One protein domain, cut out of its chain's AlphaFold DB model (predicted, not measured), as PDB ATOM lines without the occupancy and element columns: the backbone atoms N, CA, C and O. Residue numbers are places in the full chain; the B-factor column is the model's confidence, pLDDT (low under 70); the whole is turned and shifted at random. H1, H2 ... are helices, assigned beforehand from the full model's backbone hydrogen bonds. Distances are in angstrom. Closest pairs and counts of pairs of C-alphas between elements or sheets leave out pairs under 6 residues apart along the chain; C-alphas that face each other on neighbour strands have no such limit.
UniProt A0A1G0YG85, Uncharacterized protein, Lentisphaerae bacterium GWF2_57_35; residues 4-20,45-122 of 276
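Overview. This is residues 4 to 20 and 45 to 122 of the 276 residues of an uncharacterized protein of Lentisphaerae bacterium GWF2_57_35 (UniProt A0A1G0YG85). Helix H6 runs through the middle of a small helical domain, with the helical hairpin of H2 and H3 crossing it at a steep angle and H4 packed nearly alongside it. H1 crosses H6 on the side away from H2, and its last residues, 15 to 19, stick out together with residue 20; short H5 makes a corner at the first end of H6. The printed part has 95 residues with six named helices, in the order H1 to H6, and no named strand; its class is all helix. It is compact, with a radius of gyration of the C-alphas of 12.8 A and spans of 35 by 28 by 28 A.

Arrangement. H6, residues 104 to 119, is the hub, touching five other helices. H2, residues 45 to 59, touches H6 with residues 55 to 59 alone, at a steep tilt of 66 degrees, opposite ways; their closest C-alphas, those of Ser 59 and Lys 105, are 5.3 A apart. H3, residues 65 to 76, forms a hairpin with H2 at a shallow tilt of 5 degrees, opposite ways, closest at the C-alphas of Leu 58 and Val 68, 6.8 A. H3 only just touches H6, with 3 pairs of C-alphas within 8 A, the closest those of Val 72 and Leu 113, 6.6 A. H4, residues 83 to 92, touches H6 at a shallow tilt of 29 degrees, opposite ways, closest at the C-alphas of Ser 83 and Leu 117, 6.1 A. H4 is about perpendicular to H2, at 79 degrees, and touches it at the C-alphas of Gln 48 and Gln 89, their closest, 7.2 A. H1, residues 4 to 19, only just touches H6, with 3 pairs of C-alphas within 8 A, the closest those of Leu 10 and Ser 115, 7.4 A; their lines are about perpendicular, at 84 degrees. H5, residues 97 to 102, touches H6 only at the corner, closest at the C-alphas of Tyr 100 and Glu 107, 5.5 A. Every O i to N i+4 pair is within hydrogen-bond range in H2, H3, H4, H5 and H6, and 9 of 12 are in H1.

Along the chain. H6 is 22.3 A long, from C-alpha 104 at (162.930, 64.750, 114.044) to C-alpha 119 at (179.117, 68.044, 99.123). H2 measures 20.7 A, H3 16.7 A, H4 14.2 A and H5 8.9 A. H1 begins at C-alpha 4, (172.081, 74.102, 116.023), spans 19.0 A and has a kink of 58 degrees near residue 13.

Size, cuts and confidence. The C-alphas farthest apart, those of Asn 20 and Lys 79, are 37.2 A apart. Residues 21 to 44 are not printed, and C-alphas 20 and 45 stand 34.2 A apart across this cut. Of the links printed whole, H3 to H4 is short and the others are tight. The mean pLDDT of the printed part is 85.7; residues 4 to 20 are under 70.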
ATOM      1  N   ARG A   4     173.044  73.203 116.693       56.25
ATOM      2  CA  ARG A   4     172.081  74.102 116.023       56.25
ATOM      3  C   ARG A   4     172.695  75.048 114.987       56.25
ATOM      4  O   ARG A   4     172.052  75.327 113.988       56.25
ATOM      5  N   SER A   5     173.896  75.563 115.218       55.38
ATOM      6  CA  SER A   5     174.581  76.482 114.304       55.38
ATOM      7  C   SER A   5     175.082  75.765 113.056       55.38
ATOM      8  O   SER A   5     174.968  76.312 111.970       55.38
ATOM      9  N   LEU A   6     175.597  74.543 113.203       56.59
ATOM     10  CA  LEU A   6     176.116  73.745 112.093       56.59
ATOM     11  C   LEU A   6     174.983  73.170 111.243       56.59
ATOM     12  O   LEU A   6     175.016  73.243 110.016       56.59
ATOM     13  N   VAL A   7     173.924  72.712 111.920       58.53
ATOM     14  CA  VAL A   7     172.637  72.431 111.290       58.53
ATOM     15  C   VAL A   7     172.151  73.691 110.591       58.53
ATOM     16  O   VAL A   7     171.874  73.605 109.419       58.53
ATOM     17  N   ASN A   8     172.130  74.878 111.195       55.22
ATOM     18  CA  ASN A   8     171.687  76.075 110.475       55.22
ATOM     19  C   ASN A   8     172.571  76.414 109.264       55.22
ATOM     20  O   ASN A   8     172.026  76.726 108.219       55.22
ATOM     21  N   THR A   9     173.895  76.297 109.314       60.38
ATOM     22  CA  THR A   9     174.731  76.587 108.134       60.38
ATOM     23  C   THR A   9     174.519  75.568 107.004       60.38
ATOM     24  O   THR A   9     174.366  75.960 105.851       60.38
ATOM     25  N   LEU A  10     174.436  74.271 107.321       55.97
ATOM     26  CA  LEU A  10     174.235  73.204 106.328       55.97
ATOM     27  C   LEU A  10     172.771  73.051 105.887       55.97
ATOM     28  O   LEU A  10     172.485  72.684 104.749       55.97
ATOM     29  N   VAL A  11     171.829  73.326 106.786       55.16
ATOM     30  CA  VAL A  11     170.384  73.162 106.595       55.16
ATOM     31  C   VAL A  11     169.730  74.445 106.118       55.16
ATOM     32  O   VAL A  11     168.725  74.319 105.447       55.16
ATOM     33  N   VAL A  12     170.249  75.658 106.338       53.09
ATOM     34  CA  VAL A  12     169.652  76.868 105.725       53.09
ATOM     35  C   VAL A  12     169.725  76.788 104.198       53.09
ATOM     36  O   VAL A  12     168.721  77.059 103.544       53.09
ATOM     37  N   GLY A  13     170.828  76.285 103.629       50.66
ATOM     38  CA  GLY A  13     170.906  75.995 102.191       50.66
ATOM     39  C   GLY A  13     169.890  74.936 101.735       50.66
ATOM     40  O   GLY A  13     169.228  75.107 100.715       50.66
ATOM     41  N   LEU A  14     169.695  73.875 102.528       45.62
ATOM     42  CA  LEU A  14     168.754  72.793 102.210       45.62
ATOM     43  C   LEU A  14     167.279  73.177 102.467       45.62
ATOM     44  O   LEU A  14     166.381  72.720 101.769       45.62
ATOM     45  N   CYS A  15     166.994  74.020 103.460       42.41
ATOM     46  CA  CYS A  15     165.649  74.416 103.877       42.41
ATOM     47  C   CYS A  15     165.022  75.438 102.937       42.41
ATOM     48  O   CYS A  15     163.811  75.367 102.739       42.41
ATOM     49  N   ILE A  16     165.817  76.315 102.313       47.00
ATOM     50  CA  ILE A  16     165.322  77.223 101.265       47.00
ATOM     51  C   ILE A  16     164.752  76.413 100.084       47.00
ATOM     52  O   ILE A  16     163.704  76.765  99.542       47.00
ATOM     53  N   ALA A  17     165.349  75.262  99.756       43.19
ATOM     54  CA  ALA A  17     164.797  74.341  98.759       43.19
ATOM     55  C   ALA A  17     163.540  73.585  99.256       43.19
ATOM     56  O   ALA A  17     162.646  73.262  98.472       43.19
ATOM     57  N   LEU A  18     163.422  73.321 100.565       42.09
ATOM     58  CA  LEU A  18     162.330  72.518 101.138       42.09
ATOM     59  C   LEU A  18     161.008  73.279 101.341       42.09
ATOM     60  O   LEU A  18     159.963  72.631 101.462       42.09
ATOM     61  N   THR A  19     161.009  74.615 101.376       41.06
ATOM     62  CA  THR A  19     159.785  75.412 101.604       41.06
ATOM     63  C   THR A  19     159.032  75.800 100.329       41.06
ATOM     64  O   THR A  19     157.855  76.138 100.423       41.06
ATOM     65  N   ASN A  20     159.640  75.685  99.140       38.28
ATOM     66  CA  ASN A  20     159.080  76.237  97.893       38.28
ATOM     67  C   ASN A  20     158.391  75.223  96.958       38.28
ATOM     68  O   ASN A  20     158.049  75.558  95.827       38.28
ATOM     69  N   PRO A  45     172.058  45.310 103.237       95.38
ATOM     70  CA  PRO A  45     171.792  45.186 104.668       95.38
ATOM     71  C   PRO A  45     172.918  45.721 105.559       95.38
ATOM     72  O   PRO A  45     172.636  46.311 106.601       95.38
ATOM     73  N   GLU A  46     174.178  45.560 105.149       96.56
ATOM     74  CA  GLU A  46     175.323  46.030 105.930       96.56
ATOM     75  C   GLU A  46     175.408  47.556 105.908       96.56
ATOM     76  O   GLU A  46     175.629  48.183 106.944       96.56
ATOM     77  N   VAL A  47     175.159  48.171 104.748       96.69
ATOM     78  CA  VAL A  47     175.097  49.635 104.637       96.69
ATOM     79  C   VAL A  47     173.895  50.179 105.412       96.69
ATOM     80  O   VAL A  47     174.008  51.209 106.067       96.69
ATOM     81  N   GLN A  48     172.751  49.492 105.404       96.50
ATOM     82  CA  GLN A  48     171.569  49.916 106.166       96.50
ATOM     83  C   GLN A  48     171.774  49.824 107.680       96.50
ATOM     84  O   GLN A  48     171.340  50.711 108.428       96.50
ATOM     85  N   GLN A  49     172.471  48.785 108.142       95.62
ATOM     86  CA  GLN A  49     172.902  48.684 109.530       95.62
ATOM     87  C   GLN A  49     173.828  49.850 109.892       95.62
ATOM     88  O   GLN A  49     173.642  50.483 110.932       95.62
ATOM     89  N   GLU A  50     174.770  50.181 109.011       97.56
ATOM     90  CA  GLU A  50     175.718  51.268 109.229       97.56
ATOM     91  C   GLU A  50     175.054  52.657 109.217       97.56
ATOM     92  O   GLU A  50     175.331  53.484 110.089       97.56
ATOM     93  N   ILE A  51     174.099  52.902 108.311       96.19
ATOM     94  CA  ILE A  51     173.257  54.110 108.324       96.19
ATOM     95  C   ILE A  51     172.522  54.208 109.662       96.19
ATOM     96  O   ILE A  51     172.501  55.269 110.284       96.19
ATOM     97  N   SER A  52     171.936  53.103 110.129       95.50
ATOM     98  CA  SER A  52     171.186  53.069 111.388       95.50
ATOM     99  C   SER A  52     172.081  53.367 112.593       95.50
ATOM    100  O   SER A  52     171.708  54.186 113.438       95.50
ATOM    101  N   ARG A  53     173.284  52.774 112.645       96.38
ATOM    102  CA  ARG A  53     174.305  53.052 113.669       96.38
ATOM    103  C   ARG A  53     174.692  54.529 113.664       96.38
ATOM    104  O   ARG A  53     174.613  55.187 114.699       96.38
ATOM    105  N   THR A  54     175.034  55.056 112.494       96.19
ATOM    106  CA  THR A  54     175.467  56.446 112.303       96.19
ATOM    107  C   THR A  54     174.372  57.430 112.717       96.19
ATOM    108  O   THR A  54     174.618  58.367 113.474       96.19
ATOM    109  N   VAL A  55     173.127  57.193 112.298       95.44
ATOM    110  CA  VAL A  55     171.969  58.016 112.681       95.44
ATOM    111  C   VAL A  55     171.721  57.966 114.186       95.44
ATOM    112  O   VAL A  55     171.451  59.009 114.784       95.44
ATOM    113  N   ALA A  56     171.825  56.792 114.816       94.31
ATOM    114  CA  ALA A  56     171.675  56.654 116.262       94.31
ATOM    115  C   ALA A  56     172.769  57.423 117.018       94.31
ATOM    116  O   ALA A  56     172.453  58.162 117.953       94.31
ATOM    117  N   MET A  57     174.025  57.324 116.565       94.25
ATOM    118  CA  MET A  57     175.145  58.080 117.128       94.25
ATOM    119  C   MET A  57     174.889  59.583 117.028       94.25
ATOM    120  O   MET A  57     174.892  60.247 118.060       94.25
ATOM    121  N   LEU A  58     174.557  60.092 115.835       93.56
ATOM    122  CA  LEU A  58     174.278  61.511 115.573       93.56
ATOM    123  C   LEU A  58     173.035  62.043 116.315       93.56
ATOM    124  O   LEU A  58     172.962  63.223 116.651       93.56
ATOM    125  N   SER A  59     172.066  61.176 116.618       93.50
ATOM    126  CA  SER A  59     170.820  61.554 117.303       93.50
ATOM    127  C   SER A  59     170.925  61.540 118.832       93.50
ATOM    128  O   SER A  59     170.012  62.029 119.507       93.50
ATOM    129  N   SER A  60     172.008  60.980 119.385       90.75
ATOM    130  CA  SER A  60     172.133  60.660 120.814       90.75
ATOM    131  C   SER A  60     172.248  61.881 121.742       90.75
ATOM    132  O   SER A  60     171.989  61.752 122.936       90.75
ATOM    133  N   GLY A  61     172.514  63.092 121.231       80.31
ATOM    134  CA  GLY A  61     172.473  64.321 122.036       80.31
ATOM    135  C   GLY A  61     173.477  65.391 121.615       80.31
ATOM    136  O   GLY A  61     173.714  65.600 120.428       80.31
ATOM    137  N   THR A  62     174.021  66.116 122.598       81.62
ATOM    138  CA  THR A  62     175.006  67.190 122.398       81.62
ATOM    139  C   THR A  62     176.366  66.590 122.052       81.62
ATOM    140  O   THR A  62     177.212  66.388 122.917       81.62
ATOM    141  N   ILE A  63     176.557  66.273 120.779       84.44
ATOM    142  CA  ILE A  63     177.809  65.726 120.268       84.44
ATOM    143  C   ILE A  63     178.729  66.901 119.899       84.44
ATOM    144  O   ILE A  63     178.258  67.843 119.248       84.44
ATOM    145  N   PRO A  64     180.013  66.892 120.304       88.06
ATOM    146  CA  PRO A  64     180.986  67.864 119.819       88.06
ATOM    147  C   PRO A  64     181.046  67.871 118.288       88.06
ATOM    148  O   PRO A  64     180.924  66.833 117.643       88.06
ATOM    149  N   GLU A  65     181.254  69.042 117.693       85.88
ATOM    150  CA  GLU A  65     181.310  69.212 116.234       85.88
ATOM    151  C   GLU A  65     182.357  68.310 115.563       85.88
ATOM    152  O   GLU A  65     182.067  67.673 114.553       85.88
ATOM    153  N   GLU A  66     183.536  68.183 116.171       89.25
ATOM    154  CA  GLU A  66     184.595  67.278 115.715       89.25
ATOM    155  C   GLU A  66     184.122  65.817 115.676       89.25
ATOM    156  O   GLU A  66     184.365  65.094 114.713       89.25
ATOM    157  N   THR A  67     183.359  65.385 116.681       91.12
ATOM    158  CA  THR A  67     182.800  64.032 116.718       91.12
ATOM    159  C   THR A  67     181.766  63.822 115.611       91.12
ATOM    160  O   THR A  67     181.721  62.745 115.027       91.12
ATOM    161  N   VAL A  68     180.973  64.843 115.267       91.38
ATOM    162  CA  VAL A  68     180.050  64.770 114.120       91.38
ATOM    163  C   VAL A  68     180.822  64.567 112.817       91.38
ATOM    164  O   VAL A  68     180.467  63.688 112.035       91.38
ATOM    165  N   GLN A  69     181.884  65.344 112.590       92.88
ATOM    166  CA  GLN A  69     182.716  65.206 111.393       92.88
ATOM    167  C   GLN A  69     183.360  63.818 111.322       92.88
ATOM    168  O   GLN A  69     183.255  63.167 110.287       92.88
ATOM    169  N   ASN A  70     183.930  63.328 112.425       95.56
ATOM    170  CA  ASN A  70     184.557  62.007 112.479       95.56
ATOM    171  C   ASN A  70     183.565  60.881 112.167       95.56
ATOM    172  O   ASN A  70     183.866  60.020 111.349       95.56
ATOM    173  N   VAL A  71     182.358  60.925 112.743       95.62
ATOM    174  CA  VAL A  71     181.302  59.932 112.479       95.62
ATOM    175  C   VAL A  71     180.877  59.940 111.009       95.62
ATOM    176  O   VAL A  71     180.691  58.888 110.402       95.62
ATOM    177  N   VAL A  72     180.749  61.122 110.403       95.81
ATOM    178  CA  VAL A  72     180.398  61.243 108.980       95.81
ATOM    179  C   VAL A  72     181.535  60.760 108.072       95.81
ATOM    180  O   VAL A  72     181.267  60.117 107.060       95.81
ATOM    181  N   GLN A  73     182.793  61.039 108.419       96.50
ATOM    182  CA  GLN A  73     183.954  60.553 107.665       96.50
ATOM    183  C   GLN A  73     184.115  59.034 107.778       96.50
ATOM    184  O   GLN A  73     184.383  58.372 106.778       96.50
ATOM    185  N   GLU A  74     183.879  58.463 108.961       96.62
ATOM    186  CA  GLU A  74     183.850  57.012 109.168       96.62
ATOM    187  C   GLU A  74     182.776  56.357 108.289       96.62
ATOM    188  O   GLU A  74     183.064  55.391 107.581       96.62
ATOM    189  N   PHE A  75     181.573  56.941 108.246       97.31
ATOM    190  CA  PHE A  75     180.494  56.483 107.371       97.31
ATOM    191  C   PHE A  75     180.884  56.535 105.884       97.31
ATOM    192  O   PHE A  75     180.656  55.578 105.145       97.31
ATOM    193  N   LYS A  76     181.506  57.632 105.432       96.81
ATOM    194  CA  LYS A  76     181.978  57.784 104.044       96.81
ATOM    195  C   LYS A  76     183.064  56.770 103.672       96.81
ATOM    196  O   LYS A  76     183.120  56.343 102.526       96.81
ATOM    197  N   GLY A  77     183.897  56.367 104.631       96.06
ATOM    198  CA  GLY A  77     184.926  55.339 104.458       96.06
ATOM    199  C   GLY A  77     184.415  53.897 104.578       96.06
ATOM    200  O   GLY A  77     185.214  52.960 104.486       96.06
ATOM    201  N   PHE A  78     183.114  53.684 104.802       97.38
ATOM    202  CA  PHE A  78     182.573  52.363 105.105       97.38
ATOM    203  C   PHE A  78     182.831  51.358 103.974       97.38
ATOM    204  O   PHE A  78     182.317  51.488 102.862       97.38
ATOM    205  N   LYS A  79     183.629  50.326 104.280       95.94
ATOM    206  CA  LYS A  79     183.956  49.191 103.395       95.94
ATOM    207  C   LYS A  79     184.391  49.588 101.975       95.94
ATOM    208  O   LYS A  79     184.130  48.850 101.029       95.94
ATOM    209  N   ASN A  80     185.072  50.727 101.820       95.12
ATOM    210  CA  ASN A  80     185.505  51.258 100.519       95.12
ATOM    211  C   ASN A  80     184.352  51.466  99.515       95.12
ATOM    212  O   ASN A  80     184.562  51.381  98.304       95.12
ATOM    213  N   ARG A  81     183.129  51.707 100.005       96.38
ATOM    214  CA  ARG A  81     181.993  52.072  99.156       96.38
ATOM    215  C   ARG A  81     182.199  53.466  98.582       96.38
ATOM    216  O   ARG A  81     182.753  54.355  99.222       96.38
ATOM    217  N   THR A  82     181.721  53.658  97.365       97.06
ATOM    218  CA  THR A  82     181.741  54.964  96.710       97.06
ATOM    219  C   THR A  82     180.663  55.883  97.292       97.06
ATOM    220  O   THR A  82     179.605  55.422  97.736       97.06
ATOM    221  N   SER A  83     180.876  57.202  97.235       96.44
ATOM    222  CA  SER A  83     179.856  58.181  97.643       96.44
ATOM    223  C   SER A  83     178.555  58.014  96.855       96.44
ATOM    224  O   SER A  83     177.480  58.210  97.414       96.44
ATOM    225  N   GLN A  84     178.633  57.592  95.585       97.19
ATOM    226  CA  GLN A  84     177.477  57.278  94.744       97.19
ATOM    227  C   GLN A  84     176.627  56.143  95.340       97.19
ATOM    228  O   GLN A  84     175.405  56.268  95.442       97.19
ATOM    229  N   GLU A  85     177.259  55.039  95.748       96.75
ATOM    230  CA  GLU A  85     176.559  53.903  96.359       96.75
ATOM    231  C   GLU A  85     175.918  54.306  97.691       96.75
ATOM    232  O   GLU A  85     174.729  54.059  97.901       96.75
ATOM    233  N   LEU A  86     176.677  54.978  98.563       97.75
ATOM    234  CA  LEU A  86     176.184  55.432  99.866       97.75
ATOM    235  C   LEU A  86     175.034  56.439  99.720       97.75
ATOM    236  O   LEU A  86     174.036  56.337 100.437       97.75
ATOM    237  N   LEU A  87     175.122  57.364  98.756       97.69
ATOM    238  CA  LEU A  87     174.068  58.336  98.446       97.69
ATOM    239  C   LEU A  87     172.742  57.635  98.150       97.69
ATOM    240  O   LEU A  87     171.713  57.987  98.728       97.69
ATOM    241  N   LEU A  88     172.757  56.624  97.280       97.25
ATOM    242  CA  LEU A  88     171.551  55.881  96.921       97.25
ATOM    243  C   LEU A  88     170.970  55.121  98.123       97.25
ATOM    244  O   LEU A  88     169.755  55.151  98.329       97.25
ATOM    245  N   GLN A  89     171.817  54.501  98.950       97.19
ATOM    246  CA  GLN A  89     171.378  53.790 100.156       97.19
ATOM    247  C   GLN A  89     170.714  54.730 101.174       97.19
ATOM    248  O   GLN A  89     169.668  54.387 101.726       97.19
ATOM    249  N   VAL A  90     171.267  55.932 101.383       96.31
ATOM    250  CA  VAL A  90     170.686  56.951 102.278       96.31
ATOM    251  C   VAL A  90     169.372  57.504 101.717       96.31
ATOM    252  O   VAL A  90     168.401  57.653 102.461       96.31
ATOM    253  N   LEU A  91     169.305  57.777 100.410       95.44
ATOM    254  CA  LEU A  91     168.095  58.282  99.749       95.44
ATOM    255  C   LEU A  91     166.919  57.304  99.837       95.44
ATOM    256  O   LEU A  91     165.772  57.744  99.957       95.44
ATOM    257  N   ALA A  92     167.194  55.999  99.805       94.12
ATOM    258  CA  ALA A  92     166.168  54.965  99.877       94.12
ATOM    259  C   ALA A  92     165.481  54.874 101.251       94.12
ATOM    260  O   ALA A  92     164.290  54.580 101.319       94.12
ATOM    261  N   VAL A  93     166.187  55.201 102.339       92.25
ATOM    262  CA  VAL A  93     165.640  55.173 103.713       92.25
ATOM    263  C   VAL A  93     165.292  56.548 104.279       92.25
ATOM    264  O   VAL A  93     164.970  56.698 105.467       92.25
ATOM    265  N   TYR A  94     165.338  57.573 103.432       87.94
ATOM    266  CA  TYR A  94     164.931  58.922 103.787       87.94
ATOM    267  C   TYR A  94     163.409  58.986 103.981       87.94
ATOM    268  O   TYR A  94     162.636  58.686 103.068       87.94
ATOM    269  N   GLY A  95     162.972  59.341 105.192       76.12
ATOM    270  CA  GLY A  95     161.574  59.247 105.599       76.12
ATOM    271  C   GLY A  95     160.713  60.377 105.037       76.12
ATOM    272  O   GLY A  95     159.650  60.161 104.468       76.12
ATOM    273  N   GLY A  96     161.210  61.607 105.077       81.94
ATOM    274  CA  GLY A  96     160.420  62.762 104.656       81.94
ATOM    275  C   GLY A  96     159.609  63.342 105.816       81.94
ATOM    276  O   GLY A  96     160.137  63.508 106.911       81.94
ATOM    277  N   LYS A  97     158.369  63.793 105.572       82.31
ATOM    278  CA  LYS A  97     157.640  64.643 106.540       82.31
ATOM    279  C   LYS A  97     157.062  63.869 107.726       82.31
ATOM    280  O   LYS A  97     157.087  64.400 108.833       82.31
ATOM    281  N   ASP A  98     156.534  62.672 107.507       85.00
ATOM    282  CA  ASP A  98     155.828  61.935 108.558       85.00
ATOM    283  C   ASP A  98     156.813  61.302 109.546       85.00
ATOM    284  O   ASP A  98     156.654  61.427 110.757       85.00
ATOM    285  N   GLU A  99     157.923  60.774 109.044       86.31
ATOM    286  CA  GLU A  99     159.052  60.292 109.836       86.31
ATOM    287  C   GLU A  99     159.749  61.431 110.576       86.31
ATOM    288  O   GLU A  99     160.216  61.254 111.696       86.31
ATOM    289  N   TYR A 100     159.780  62.634 109.994       88.38
ATOM    290  CA  TYR A 100     160.313  63.798 110.700       88.38
ATOM    291  C   TYR A 100     159.422  64.181 111.885       88.38
ATOM    292  O   TYR A 100     159.928  64.601 112.922       88.38
ATOM    293  N   ARG A 101     158.097  64.031 111.760       91.12
ATOM    294  CA  ARG A 101     157.167  64.278 112.871       91.12
ATOM    295  C   ARG A 101     157.320  63.241 113.980       91.12
ATOM    296  O   ARG A 101     157.219  63.615 115.144       91.12
ATOM    297  N   SER A 102     157.566  61.976 113.637       93.12
ATOM    298  CA  SER A 102     157.739  60.913 114.633       93.12
ATOM    299  C   SER A 102     159.126  60.924 115.284       93.12
ATOM    300  O   SER A 102     159.233  60.695 116.487       93.12
ATOM    301  N   ASN A 103     160.187  61.223 114.528       94.06
ATOM    302  CA  ASN A 103     161.559  61.272 115.029       94.06
ATOM    303  C   ASN A 103     162.402  62.359 114.320       94.06
ATOM    304  O   ASN A 103     163.220  62.059 113.441       94.06
ATOM    305  N   PRO A 104     162.267  63.637 114.724       93.38
ATOM    306  CA  PRO A 104     162.930  64.750 114.044       93.38
ATOM    307  C   PRO A 104     164.459  64.676 114.121       93.38
ATOM    308  O   PRO A 104     165.134  65.074 113.174       93.38
ATOM    309  N   LYS A 105     165.026  64.147 115.217       93.38
ATOM    310  CA  LYS A 105     166.484  64.020 115.386       93.38
ATOM    311  C   LYS A 105     167.087  63.011 114.409       93.38
ATOM    312  O   LYS A 105     168.096  63.316 113.772       93.38
ATOM    313  N   ALA A 106     166.444  61.853 114.252       93.44
ATOM    314  CA  ALA A 106     166.899  60.838 113.309       93.44
ATOM    315  C   ALA A 106     166.828  61.346 111.866       93.44
ATOM    316  O   ALA A 106     167.800  61.227 111.122       93.44
ATOM    317  N   GLU A 107     165.725  61.989 111.475       93.31
ATOM    318  CA  GLU A 107     165.605  62.553 110.128       93.31
ATOM    319  C   GLU A 107     166.584  63.713 109.883       93.31
ATOM    320  O   GLU A 107     167.148  63.806 108.794       93.31
ATOM    321  N   MET A 108     166.863  64.566 110.877       91.75
ATOM    322  CA  MET A 108     167.934  65.569 110.763       91.75
ATOM    323  C   MET A 108     169.309  64.922 110.564       91.75
ATOM    324  O   MET A 108     170.078  65.388 109.728       91.75
ATOM    325  N   SER A 109     169.600  63.829 111.271       94.19
ATOM    326  CA  SER A 109     170.856  63.085 111.115       94.19
ATOM    327  C   SER A 109     170.985  62.485 109.711       94.19
ATOM    328  O   SER A 109     172.031  62.610 109.080       94.19
ATOM    329  N   LYS A 110     169.900  61.927 109.155       94.56
ATOM    330  CA  LYS A 110     169.874  61.466 107.755       94.56
ATOM    331  C   LYS A 110     170.115  62.610 106.767       94.56
ATOM    332  O   LYS A 110     170.860  62.432 105.808       94.56
ATOM    333  N   ARG A 111     169.529  63.795 106.997       93.00
ATOM    334  CA  ARG A 111     169.787  64.992 106.165       93.00
ATOM    335  C   ARG A 111     171.240  65.435 106.232       93.00
ATOM    336  O   ARG A 111     171.772  65.866 105.217       93.00
ATOM    337  N   LEU A 112     171.862  65.341 107.404       93.81
ATOM    338  CA  LEU A 112     173.273  65.663 107.576       93.81
ATOM    339  C   LEU A 112     174.157  64.710 106.764       93.81
ATOM    340  O   LEU A 112     175.016  65.183 106.025       93.81
ATOM    341  N   LEU A 113     173.895  63.399 106.833       95.62
ATOM    342  CA  LEU A 113     174.599  62.406 106.012       95.62
ATOM    343  C   LEU A 113     174.408  62.673 104.521       95.62
ATOM    344  O   LEU A 113     175.386  62.756 103.784       95.62
ATOM    345  N   LEU A 114     173.161  62.882 104.093       95.62
ATOM    346  CA  LEU A 114     172.839  63.190 102.703       95.62
ATOM    347  C   LEU A 114     173.568  64.450 102.215       95.62
ATOM    348  O   LEU A 114     174.209  64.419 101.173       95.62
ATOM    349  N   SER A 115     173.503  65.542 102.982       94.12
ATOM    350  CA  SER A 115     174.183  66.799 102.653       94.12
ATOM    351  C   SER A 115     175.693  66.600 102.542       94.12
ATOM    352  O   SER A 115     176.306  67.051 101.580       94.12
ATOM    353  N   SER A 116     176.287  65.857 103.478       95.44
ATOM    354  CA  SER A 116     177.722  65.605 103.462       95.44
ATOM    355  C   SER A 116     178.163  64.745 102.277       95.44
ATOM    356  O   SER A 116     179.216  65.011 101.708       95.44
ATOM    357  N   LEU A 117     177.374  63.746 101.869       96.69
ATOM    358  CA  LEU A 117     177.654  62.958 100.663       96.69
ATOM    359  C   LEU A 117     177.569  63.817  99.398       96.69
ATOM    360  O   LEU A 117     178.453  63.746  98.552       96.69
ATOM    361  N   LEU A 118     176.536  64.655  99.284       95.62
ATOM    362  CA  LEU A 118     176.348  65.533  98.126       95.62
ATOM    363  C   LEU A 118     177.464  66.586  98.003       95.62
ATOM    364  O   LEU A 118     177.833  66.942  96.891       95.62
ATOM    365  N   GLN A 119     178.015  67.071  99.120       94.25
ATOM    366  CA  GLN A 119     179.117  68.044  99.123       94.25
ATOM    367  C   GLN A 119     180.428  67.501  98.542       94.25
ATOM    368  O   GLN A 119     181.202  68.278  97.986       94.25
ATOM    369  N   ASP A 120     180.657  66.192  98.636       95.19
ATOM    370  CA  ASP A 120     181.868  65.543  98.120       95.19
ATOM    371  C   ASP A 120     181.746  65.155  96.640       95.19
ATOM    372  O   ASP A 120     182.703  64.670  96.038       95.19
ATOM    373  N   MET A 121     180.563  65.327  96.049       97.31
ATOM    374  CA  MET A 121     180.267  64.901  94.688       97.31
ATOM    375  C   MET A 121     180.174  66.095  93.743       97.31
ATOM    376  O   MET A 121     179.692  67.174  94.098       97.31
ATOM    377  N   THR A 122     180.589  65.898  92.490       97.44
ATOM    378  CA  THR A 122     180.318  66.898  91.459       97.44
ATOM    379  C   THR A 122     178.826  66.911  91.118       97.44
ATOM    380  O   THR A 122     178.129  65.900  91.238       97.44
TER     381      THR A 122